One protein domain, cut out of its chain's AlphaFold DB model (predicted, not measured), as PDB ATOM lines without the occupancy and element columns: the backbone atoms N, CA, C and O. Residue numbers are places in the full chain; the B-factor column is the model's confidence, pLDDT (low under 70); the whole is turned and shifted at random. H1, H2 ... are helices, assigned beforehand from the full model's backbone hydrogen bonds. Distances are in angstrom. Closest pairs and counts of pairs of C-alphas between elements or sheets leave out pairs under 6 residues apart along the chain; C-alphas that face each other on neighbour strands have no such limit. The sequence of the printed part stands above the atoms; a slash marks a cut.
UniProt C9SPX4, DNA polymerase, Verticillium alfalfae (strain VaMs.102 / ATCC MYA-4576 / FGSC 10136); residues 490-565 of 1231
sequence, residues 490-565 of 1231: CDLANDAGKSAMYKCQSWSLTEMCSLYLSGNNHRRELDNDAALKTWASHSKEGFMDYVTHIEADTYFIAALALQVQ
ATOM      1  N   CYS A 490     178.089 135.778 189.377       84.75
ATOM      2  CA  CYS A 490     179.171 136.142 190.280       84.75
ATOM      3  C   CYS A 490     179.647 137.528 189.852       84.75
ATOM      4  O   CYS A 490     180.020 137.704 188.694       84.75
ATOM      5  N   ASP A 491     179.584 138.493 190.761       81.62
ATOM      6  CA  ASP A 491     179.952 139.884 190.516       81.62
ATOM      7  C   ASP A 491     180.982 140.308 191.570       81.62
ATOM      8  O   ASP A 491     180.855 139.984 192.751       81.62
ATOM      9  N   LEU A 492     182.028 140.986 191.106       81.38
ATOM     10  CA  LEU A 492     183.154 141.464 191.901       81.38
ATOM     11  C   LEU A 492     182.902 142.861 192.496       81.38
ATOM     12  O   LEU A 492     183.517 143.204 193.501       81.38
ATOM     13  N   ALA A 493     181.975 143.637 191.922       73.50
ATOM     14  CA  ALA A 493     181.603 144.973 192.392       73.50
ATOM     15  C   ALA A 493     180.431 144.969 193.398       73.50
ATOM     16  O   ALA A 493     180.153 145.988 194.038       73.50
ATOM     17  N   ASN A 494     179.741 143.835 193.567       74.88
ATOM     18  CA  ASN A 494     178.684 143.686 194.571       74.88
ATOM     19  C   ASN A 494     179.250 143.504 195.992       74.88
ATOM     20  O   ASN A 494     180.456 143.370 196.192       74.88
ATOM     21  N   ASP A 495     178.382 143.474 197.002       73.31
ATOM     22  CA  ASP A 495     178.812 143.449 198.407       73.31
ATOM     23  C   ASP A 495     179.540 142.164 198.826       73.31
ATOM     24  O   ASP A 495     180.357 142.206 199.745       73.31
ATOM     25  N   ALA A 496     179.327 141.036 198.133       75.31
ATOM     26  CA  ALA A 496     180.150 139.842 198.325       75.31
ATOM     27  C   ALA A 496     181.580 140.093 197.820       75.31
ATOM     28  O   ALA A 496     182.530 139.898 198.580       75.31
ATOM     29  N   GLY A 497     181.727 140.596 196.589       77.88
ATOM     30  CA  GLY A 497     183.018 140.950 195.993       77.88
ATOM     31  C   GLY A 497     183.774 142.019 196.789       77.88
ATOM     32  O   GLY A 497     184.911 141.782 197.196       77.88
ATOM     33  N   LYS A 498     183.115 143.138 197.126       78.19
ATOM     34  CA  LYS A 498     183.652 144.194 198.005       78.19
ATOM     35  C   LYS A 498     184.128 143.639 199.351       78.19
ATOM     36  O   LYS A 498     185.225 143.977 199.781       78.19
ATOM     37  N   SER A 499     183.334 142.775 200.002       75.81
ATOM     38  CA  SER A 499     183.697 142.202 201.310       75.81
ATOM     39  C   SER A 499     184.898 141.256 201.251       75.81
ATOM     40  O   SER A 499     185.669 141.195 202.202       75.81
ATOM     41  N   ALA A 500     185.095 140.558 200.130       78.81
ATOM     42  CA  ALA A 500     186.266 139.716 199.914       78.81
ATOM     43  C   ALA A 500     187.503 140.532 199.467       78.81
ATOM     44  O   ALA A 500     188.640 140.131 199.718       78.81
ATOM     45  N   MET A 501     187.297 141.709 198.863       81.25
ATOM     46  CA  MET A 501     188.347 142.627 198.401       81.25
ATOM     47  C   MET A 501     188.438 143.912 199.244       81.25
ATOM     48  O   MET A 501     188.514 145.024 198.720       81.25
ATOM     49  N   TYR A 502     188.455 143.751 200.569       75.25
ATOM     50  CA  TYR A 502     188.454 144.836 201.564       75.25
ATOM     51  C   TYR A 502     189.617 145.848 201.452       75.25
ATOM     52  O   TYR A 502     189.516 146.948 201.993       75.25
ATOM     53  N   LYS A 503     190.723 145.512 200.768       74.06
ATOM     54  CA  LYS A 503     191.847 146.444 200.537       74.06
ATOM     55  C   LYS A 503     191.536 147.494 199.467       74.06
ATOM     56  O   LYS A 503     192.153 148.558 199.476       74.06
ATOM     57  N   CYS A 504     190.631 147.188 198.535       70.31
ATOM     58  CA  CYS A 504     190.263 148.093 197.452       70.31
ATOM     59  C   CYS A 504     189.489 149.294 197.991       70.31
ATOM     60  O   CYS A 504     188.603 149.161 198.832       70.31
ATOM     61  N   GLN A 505     189.795 150.475 197.462       66.31
ATOM     62  CA  GLN A 505     189.108 151.705 197.805       66.31
ATOM     63  C   GLN A 505     188.049 152.050 196.749       66.31
ATOM     64  O   GLN A 505     186.875 152.226 197.075       66.31
ATOM     65  N   SER A 506     188.431 152.185 195.484       64.62
ATOM     66  CA  SER A 506     187.514 152.476 194.372       64.62
ATOM     67  C   SER A 506     186.684 151.268 193.926       64.62
ATOM     68  O   SER A 506     185.593 151.468 193.400       64.62
ATOM     69  N   TRP A 507     187.206 150.047 194.110       73.69
ATOM     70  CA  TRP A 507     186.694 148.811 193.489       73.69
ATOM     71  C   TRP A 507     186.603 148.887 191.949       73.69
ATOM     72  O   TRP A 507     185.847 148.150 191.319       73.69
ATOM     73  N   SER A 508     187.403 149.757 191.322       77.31
ATOM     74  CA  SER A 508     187.637 149.730 189.875       77.31
ATOM     75  C   SER A 508     188.436 148.483 189.488       77.31
ATOM     76  O   SER A 508     189.281 148.017 190.252       77.31
ATOM     77  N   LEU A 509     188.216 147.948 188.280       80.81
ATOM     78  CA  LEU A 509     188.948 146.761 187.813       80.81
ATOM     79  C   LEU A 509     190.469 146.995 187.789       80.81
ATOM     80  O   LEU A 509     191.231 146.088 188.108       80.81
ATOM     81  N   THR A 510     190.898 148.226 187.493       82.06
ATOM     82  CA  THR A 510     192.301 148.667 187.512       82.06
ATOM     83  C   THR A 510     192.945 148.496 188.895       82.06
ATOM     84  O   THR A 510     194.019 147.906 189.001       82.06
ATOM     85  N   GLU A 511     192.274 148.946 189.960       81.31
ATOM     86  CA  GLU A 511     192.751 148.807 191.344       81.31
ATOM     87  C   GLU A 511     192.623 147.369 191.869       81.31
ATOM     88  O   GLU A 511     193.514 146.879 192.559       81.31
ATOM     89  N   MET A 512     191.541 146.662 191.520       83.69
ATOM     90  CA  MET A 512     191.384 145.254 191.900       83.69
ATOM     91  C   MET A 512     192.537 144.413 191.338       83.69
ATOM     92  O   MET A 512     193.121 143.619 192.075       83.69
ATOM     93  N   CYS A 513     192.935 144.644 190.080       86.19
ATOM     94  CA  CYS A 513     194.111 144.002 189.494       86.19
ATOM     95  C   CYS A 513     195.395 144.323 190.273       86.19
ATOM     96  O   CYS A 513     196.083 143.393 190.685       86.19
ATOM     97  N   SER A 514     195.705 145.601 190.523       83.75
ATOM     98  CA  SER A 514     196.984 145.987 191.143       83.75
ATOM     99  C   SER A 514     197.123 145.617 192.626       83.75
ATOM    100  O   SER A 514     198.246 145.501 193.111       83.75
ATOM    101  N   LEU A 515     196.017 145.411 193.354       83.62
ATOM    102  CA  LEU A 515     196.042 145.032 194.776       83.62
ATOM    103  C   LEU A 515     195.935 143.520 195.044       83.62
ATOM    104  O   LEU A 515     196.306 143.084 196.140       83.62
ATOM    105  N   TYR A 516     195.406 142.731 194.099       84.12
ATOM    106  CA  TYR A 516     195.120 141.301 194.307       84.12
ATOM    107  C   TYR A 516     195.805 140.349 193.314       84.12
ATOM    108  O   TYR A 516     195.983 139.178 193.658       84.12
ATOM    109  N   LEU A 517     196.224 140.807 192.128       86.25
ATOM    110  CA  LEU A 517     196.994 139.989 191.184       86.25
ATOM    111  C   LEU A 517     198.498 140.227 191.372       86.25
ATOM    112  O   LEU A 517     198.970 141.360 191.365       86.25
ATOM    113  N   SER A 518     199.261 139.146 191.516       72.62
ATOM    114  CA  SER A 518     200.719 139.208 191.665       72.62
ATOM    115  C   SER A 518     201.427 139.518 190.340       72.62
ATOM    116  O   SER A 518     200.959 139.133 189.269       72.62
ATOM    117  N   GLY A 519     202.610 140.133 190.419       64.62
ATOM    118  CA  GLY A 519     203.444 140.473 189.259       64.62
ATOM    119  C   GLY A 519     203.107 141.835 188.648       64.62
ATOM    120  O   GLY A 519     202.272 142.574 189.159       64.62
ATOM    121  N   ASN A 520     203.758 142.188 187.536       60.12
ATOM    122  CA  ASN A 520     203.644 143.519 186.917       60.12
ATOM    123  C   ASN A 520     202.351 143.701 186.080       60.12
ATOM    124  O   ASN A 520     202.347 144.389 185.062       60.12
ATOM    125  N   ASN A 521     201.263 143.043 186.494       68.75
ATOM    126  CA  ASN A 521     200.005 142.857 185.763       68.75
ATOM    127  C   ASN A 521     199.081 144.086 185.850       68.75
ATOM    128  O   ASN A 521     197.916 144.009 186.241       68.75
ATOM    129  N   HIS A 522     199.621 145.248 185.486       71.06
ATOM    130  CA  HIS A 522     198.899 146.512 185.473       71.06
ATOM    131  C   HIS A 522     197.915 146.569 184.298       71.06
ATOM    132  O   HIS A 522     198.311 146.739 183.143       71.06
ATOM    133  N   ARG A 523     196.612 146.483 184.596       81.56
ATOM    134  CA  ARG A 523     195.552 146.773 183.624       81.56
ATOM    135  C   ARG A 523     195.723 148.200 183.089       81.56
ATOM    136  O   ARG A 523     195.596 149.165 183.839       81.56
ATOM    137  N   ARG A 524     195.946 148.340 181.780       78.50
ATOM    138  CA  ARG A 524     195.871 149.631 181.081       78.50
ATOM    139  C   ARG A 524     194.432 150.139 181.138       78.50
ATOM    140  O   ARG A 524     193.525 149.440 180.702       78.50
ATOM    141  N   GLU A 525     194.214 151.346 181.643       74.50
ATOM    142  CA  GLU A 525     192.893 151.974 181.605       74.50
ATOM    143  C   GLU A 525     192.631 152.592 180.222       74.50
ATOM    144  O   GLU A 525     193.523 153.208 179.634       74.50
ATOM    145  N   LEU A 526     191.420 152.404 179.689       75.88
ATOM    146  CA  LEU A 526     190.985 152.934 178.396       75.88
ATOM    147  C   LEU A 526     189.637 153.647 178.539       75.88
ATOM    148  O   LEU A 526     188.675 153.075 179.050       75.88
ATOM    149  N   ASP A 527     189.545 154.864 178.002       77.62
ATOM    150  CA  ASP A 527     188.257 155.451 177.632       77.62
ATOM    151  C   ASP A 527     187.789 154.796 176.324       77.62
ATOM    152  O   ASP A 527     188.299 155.095 175.241       77.62
ATOM    153  N   ASN A 528     186.811 153.896 176.434       77.62
ATOM    154  CA  ASN A 528     186.187 153.211 175.300       77.62
ATOM    155  C   ASN A 528     185.609 154.193 174.268       77.62
ATOM    156  O   ASN A 528     185.667 153.943 173.064       77.62
ATOM    157  N   ASP A 529     185.060 155.318 174.725       76.00
ATOM    158  CA  ASP A 529     184.367 156.293 173.888       76.00
ATOM    159  C   ASP A 529     185.369 157.177 173.117       76.00
ATOM    160  O   ASP A 529     185.098 157.562 171.977       76.00
ATOM    161  N   ALA A 530     186.565 157.419 173.668       78.38
ATOM    162  CA  ALA A 530     187.700 157.991 172.939       78.38
ATOM    163  C   ALA A 530     188.414 156.971 172.035       78.38
ATOM    164  O   ALA A 530     188.754 157.305 170.896       78.38
ATOM    165  N   ALA A 531     188.622 155.730 172.489       78.50
ATOM    166  CA  ALA A 531     189.276 154.675 171.708       78.50
ATOM    167  C   ALA A 531     188.512 154.390 170.406       78.50
ATOM    168  O   ALA A 531     189.083 154.481 169.316       78.50
ATOM    169  N   LEU A 532     187.195 154.167 170.502       78.88
ATOM    170  CA  LEU A 532     186.306 153.931 169.358       78.88
ATOM    171  C   LEU A 532     186.183 155.139 168.410       78.88
ATOM    172  O   LEU A 532     185.807 154.966 167.252       78.88
ATOM    173  N   LYS A 533     186.522 156.355 168.855       81.19
ATOM    174  CA  LYS A 533     186.555 157.573 168.016       81.19
ATOM    175  C   LYS A 533     187.945 157.891 167.462       81.19
ATOM    176  O   LYS A 533     188.083 158.827 166.680       81.19
ATOM    177  N   THR A 534     188.962 157.123 167.848       81.50
ATOM    178  CA  THR A 534     190.352 157.303 167.424       81.50
ATOM    179  C   THR A 534     190.917 155.976 166.904       81.50
ATOM    180  O   THR A 534     190.377 155.409 165.953       81.50
ATOM    181  N   TRP A 535     192.003 155.471 167.482       80.75
ATOM    182  CA  TRP A 535     192.795 154.359 166.952       80.75
ATOM    183  C   TRP A 535     191.983 153.074 166.708       80.75
ATOM    184  O   TRP A 535     192.225 152.403 165.707       80.75
ATOM    185  N   ALA A 536     190.976 152.769 167.536       80.56
ATOM    186  CA  ALA A 536     190.204 151.528 167.423       80.56
ATOM    187  C   ALA A 536     189.217 151.486 166.238       80.56
ATOM    188  O   ALA A 536     188.730 150.411 165.898       80.56
ATOM    189  N   SER A 537     188.913 152.621 165.597       78.62
ATOM    190  CA  SER A 537     188.071 152.677 164.385       78.62
ATOM    191  C   SER A 537     188.832 153.033 163.108       78.62
ATOM    192  O   SER A 537     188.345 152.747 162.016       78.62
ATOM    193  N   HIS A 538     190.024 153.624 163.224       80.50
ATOM    194  CA  HIS A 538     190.798 154.101 162.074       80.50
ATOM    195  C   HIS A 538     191.740 153.044 161.470       80.50
ATOM    196  O   HIS A 538     192.159 153.203 160.324       80.50
ATOM    197  N   SER A 539     192.067 151.958 162.184       84.56
ATOM    198  CA  SER A 539     192.843 150.843 161.623       84.56
ATOM    199  C   SER A 539     192.344 149.472 162.092       84.56
ATOM    200  O   SER A 539     191.781 149.320 163.177       84.56
ATOM    201  N   LYS A 540     192.583 148.442 161.268       87.19
ATOM    202  CA  LYS A 540     192.274 147.043 161.612       87.19
ATOM    203  C   LYS A 540     193.058 146.585 162.848       87.19
ATOM    204  O   LYS A 540     192.528 145.847 163.669       87.19
ATOM    205  N   GLU A 541     194.309 147.016 162.963       86.69
ATOM    206  CA  GLU A 541     195.199 146.689 164.081       86.69
ATOM    207  C   GLU A 541     194.700 147.319 165.383       86.69
ATOM    208  O   GLU A 541     194.583 146.617 166.381       86.69
ATOM    209  N   GLY A 542     194.287 148.591 165.355       85.81
ATOM    210  CA  GLY A 542     193.689 149.257 166.510       85.81
ATOM    211  C   GLY A 542     192.360 148.633 166.938       85.81
ATOM    212  O   GLY A 542     192.101 148.505 168.131       85.81
ATOM    213  N   PHE A 543     191.527 148.181 165.993       86.94
ATOM    214  CA  PHE A 543     190.316 147.430 166.338       86.94
ATOM    215  C   PHE A 543     190.645 146.097 167.032       86.94
ATOM    216  O   PHE A 543     189.989 145.731 168.006       86.94
ATOM    217  N   MET A 544     191.678 145.383 166.570       89.88
ATOM    218  CA  MET A 544     192.123 144.136 167.201       89.88
ATOM    219  C   MET A 544     192.761 144.366 168.580       89.88
ATOM    220  O   MET A 544     192.464 143.599 169.489       89.88
ATOM    221  N   ASP A 545     193.567 145.413 168.774       86.69
ATOM    222  CA  ASP A 545     194.107 145.811 170.090       86.69
ATOM    223  C   ASP A 545     192.973 146.130 171.084       86.69
ATOM    224  O   ASP A 545     192.952 145.616 172.201       86.69
ATOM    225  N   TYR A 546     191.940 146.861 170.646       86.62
ATOM    226  CA  TYR A 546     190.754 147.150 171.461       86.62
ATOM    227  C   TYR A 546     189.953 145.888 171.837       86.62
ATOM    228  O   TYR A 546     189.515 145.747 172.979       86.62
ATOM    229  N   VAL A 547     189.789 144.934 170.913       88.19
ATOM    230  CA  VAL A 547     189.164 143.630 171.216       88.19
ATOM    231  C   VAL A 547     190.028 142.806 172.180       88.19
ATOM    232  O   VAL A 547     189.493 142.208 173.112       88.19
ATOM    233  N   THR A 548     191.351 142.822 172.000       88.25
ATOM    234  CA  THR A 548     192.315 142.096 172.846       88.25
ATOM    235  C   THR A 548     192.316 142.649 174.275       88.25
ATOM    236  O   THR A 548     192.415 141.892 175.235       88.25
ATOM    237  N   HIS A 549     192.126 143.962 174.439       85.00
ATOM    238  CA  HIS A 549     191.954 144.600 175.747       85.00
ATOM    239  C   HIS A 549     190.673 144.142 176.468       85.00
ATOM    240  O   HIS A 549     190.732 143.785 177.642       85.00
ATOM    241  N   ILE A 550     189.537 144.042 175.766       83.31
ATOM    242  CA  ILE A 550     188.275 143.527 176.339       83.31
ATOM    243  C   ILE A 550     188.383 142.033 176.707       83.31
ATOM    244  O   ILE A 550     187.821 141.584 177.713       83.31
ATOM    245  N   GLU A 551     189.121 141.248 175.919       86.38
ATOM    246  CA  GLU A 551     189.430 139.850 176.238       86.38
ATOM    247  C   GLU A 551     190.330 139.744 177.484       86.38
ATOM    248  O   GLU A 551     190.032 138.962 178.391       86.38
ATOM    249  N   ALA A 552     191.349 140.601 177.599       86.94
ATOM    250  CA  ALA A 552     192.199 140.701 178.785       86.94
ATOM    251  C   ALA A 552     191.416 141.134 180.040       86.94
ATOM    252  O   ALA A 552     191.593 140.532 181.095       86.94
ATOM    253  N   ASP A 553     190.489 142.092 179.940       84.50
ATOM    254  CA  ASP A 553     189.582 142.465 181.037       84.50
ATOM    255  C   ASP A 553     188.704 141.287 181.486       84.50
ATOM    256  O   ASP A 553     188.510 141.065 182.685       84.50
ATOM    257  N   THR A 554     188.229 140.476 180.538       85.12
ATOM    258  CA  THR A 554     187.467 139.253 180.838       85.12
ATOM    259  C   THR A 554     188.335 138.220 181.569       85.12
ATOM    260  O   THR A 554     187.881 137.600 182.536       85.12
ATOM    261  N   TYR A 555     189.600 138.072 181.162       88.75
ATOM    262  CA  TYR A 555     190.585 137.236 181.850       88.75
ATOM    263  C   TYR A 555     190.909 137.761 183.258       88.75
ATOM    264  O   TYR A 555     190.910 136.979 184.208       88.75
ATOM    265  N   PHE A 556     191.105 139.073 183.436       88.00
ATOM    266  CA  PHE A 556     191.367 139.685 184.743       88.00
ATOM    267  C   PHE A 556     190.207 139.474 185.725       88.00
ATOM    268  O   PHE A 556     190.449 139.107 186.874       88.00
ATOM    269  N   ILE A 557     188.953 139.621 185.284       87.00
ATOM    270  CA  ILE A 557     187.768 139.331 186.113       87.00
ATOM    271  C   ILE A 557     187.751 137.857 186.553       87.00
ATOM    272  O   ILE A 557     187.487 137.563 187.722       87.00
ATOM    273  N   ALA A 558     188.069 136.921 185.652       88.06
ATOM    274  CA  ALA A 558     188.150 135.500 185.987       88.06
ATOM    275  C   ALA A 558     189.303 135.194 186.963       88.06
ATOM    276  O   ALA A 558     189.098 134.490 187.953       88.06
ATOM    277  N   ALA A 559     190.488 135.764 186.725       89.44
ATOM    278  CA  ALA A 559     191.660 135.617 187.583       89.44
ATOM    279  C   ALA A 559     191.395 136.153 188.999       89.44
ATOM    280  O   ALA A 559     191.663 135.453 189.972       89.44
ATOM    281  N   LEU A 560     190.788 137.338 189.128       88.44
ATOM    282  CA  LEU A 560     190.393 137.921 190.414       88.44
ATOM    283  C   LEU A 560     189.385 137.037 191.162       88.44
ATOM    284  O   LEU A 560     189.582 136.747 192.340       88.44
ATOM    285  N   ALA A 561     188.337 136.551 190.489       87.56
ATOM    286  CA  ALA A 561     187.322 135.699 191.115       87.56
ATOM    287  C   ALA A 561     187.883 134.358 191.637       87.56
ATOM    288  O   ALA A 561     187.377 133.824 192.632       87.56
ATOM    289  N   LEU A 562     188.926 133.829 190.987       88.25
ATOM    290  CA  LEU A 562     189.663 132.637 191.419       88.25
ATOM    291  C   LEU A 562     190.649 132.949 192.555       88.25
ATOM    292  O   LEU A 562     190.628 132.262 193.572       88.25
ATOM    293  N   GLN A 563     191.454 134.005 192.414       86.94
ATOM    294  CA  GLN A 563     192.470 134.440 193.382       86.94
ATOM    295  C   GLN A 563     191.862 134.836 194.738       86.94
ATOM    296  O   GLN A 563     192.428 134.551 195.788       86.94
ATOM    297  N   VAL A 564     190.677 135.449 194.720       85.56
ATOM    298  CA  VAL A 564     189.889 135.823 195.909       85.56
ATOM    299  C   VAL A 564     189.059 134.636 196.448       85.56
ATOM    300  O   VAL A 564     188.414 134.739 197.487       85.56
ATOM    301  N   GLN A 565     189.057 133.491 195.749       88.50
ATOM    302  CA  GLN A 565     188.320 132.265 196.098       88.50
ATOM    303  C   GLN A 565     186.826 132.495 196.418       88.50
ATOM    304  O   GLN A 565     186.211 131.789 197.225       88.50
TER     305      GLN A 565
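What this domain is: This is residues 490 to 565 of the 1231 residues of the protein "DNA polymerase" of Verticillium alfalfae (strain VaMs.102 / ATCC MYA-4576 / FGSC 10136) (UniProt C9SPX4). One long helix, H5, makes the length, and the remaining chain runs along it: H2 packs on its last part and H4 folds back at its start. The printed part has 76 residues with five named helices, H1 to H5, and no named strand: all helix. It is only just loose, close to compact, with radius of gyration of the C-alphas 14.1 A and spans of 41, 22 and 21 A.

Where its parts are: H5, residues 540 to 563, runs 34.2 A from C-alpha 540 at (192.274, 147.043, 161.612) to C-alpha 563 at (192.470, 134.440, 193.382). H1 is residues 495 to 500, H2 509 to 516, H3 528 to 531, H4 535 to 538.

How they stand to each other: H5, with residues 556 to 563 alone, touches H2 at a steep tilt of 43 degrees; the closest C-alphas, of Phe 556 and Cys 513, are 7.0 A apart. H4 touches H5 only at the corner. H3 is near both; H1 touches no helix. In H1, H2 and H5 every O i to N i+4 pair is within hydrogen-bond range.

The domain as a whole: The printed part has no cut. The link H2 to H3 is long. Residues 505 to 506 and 519 to 521 have pLDDT under 70.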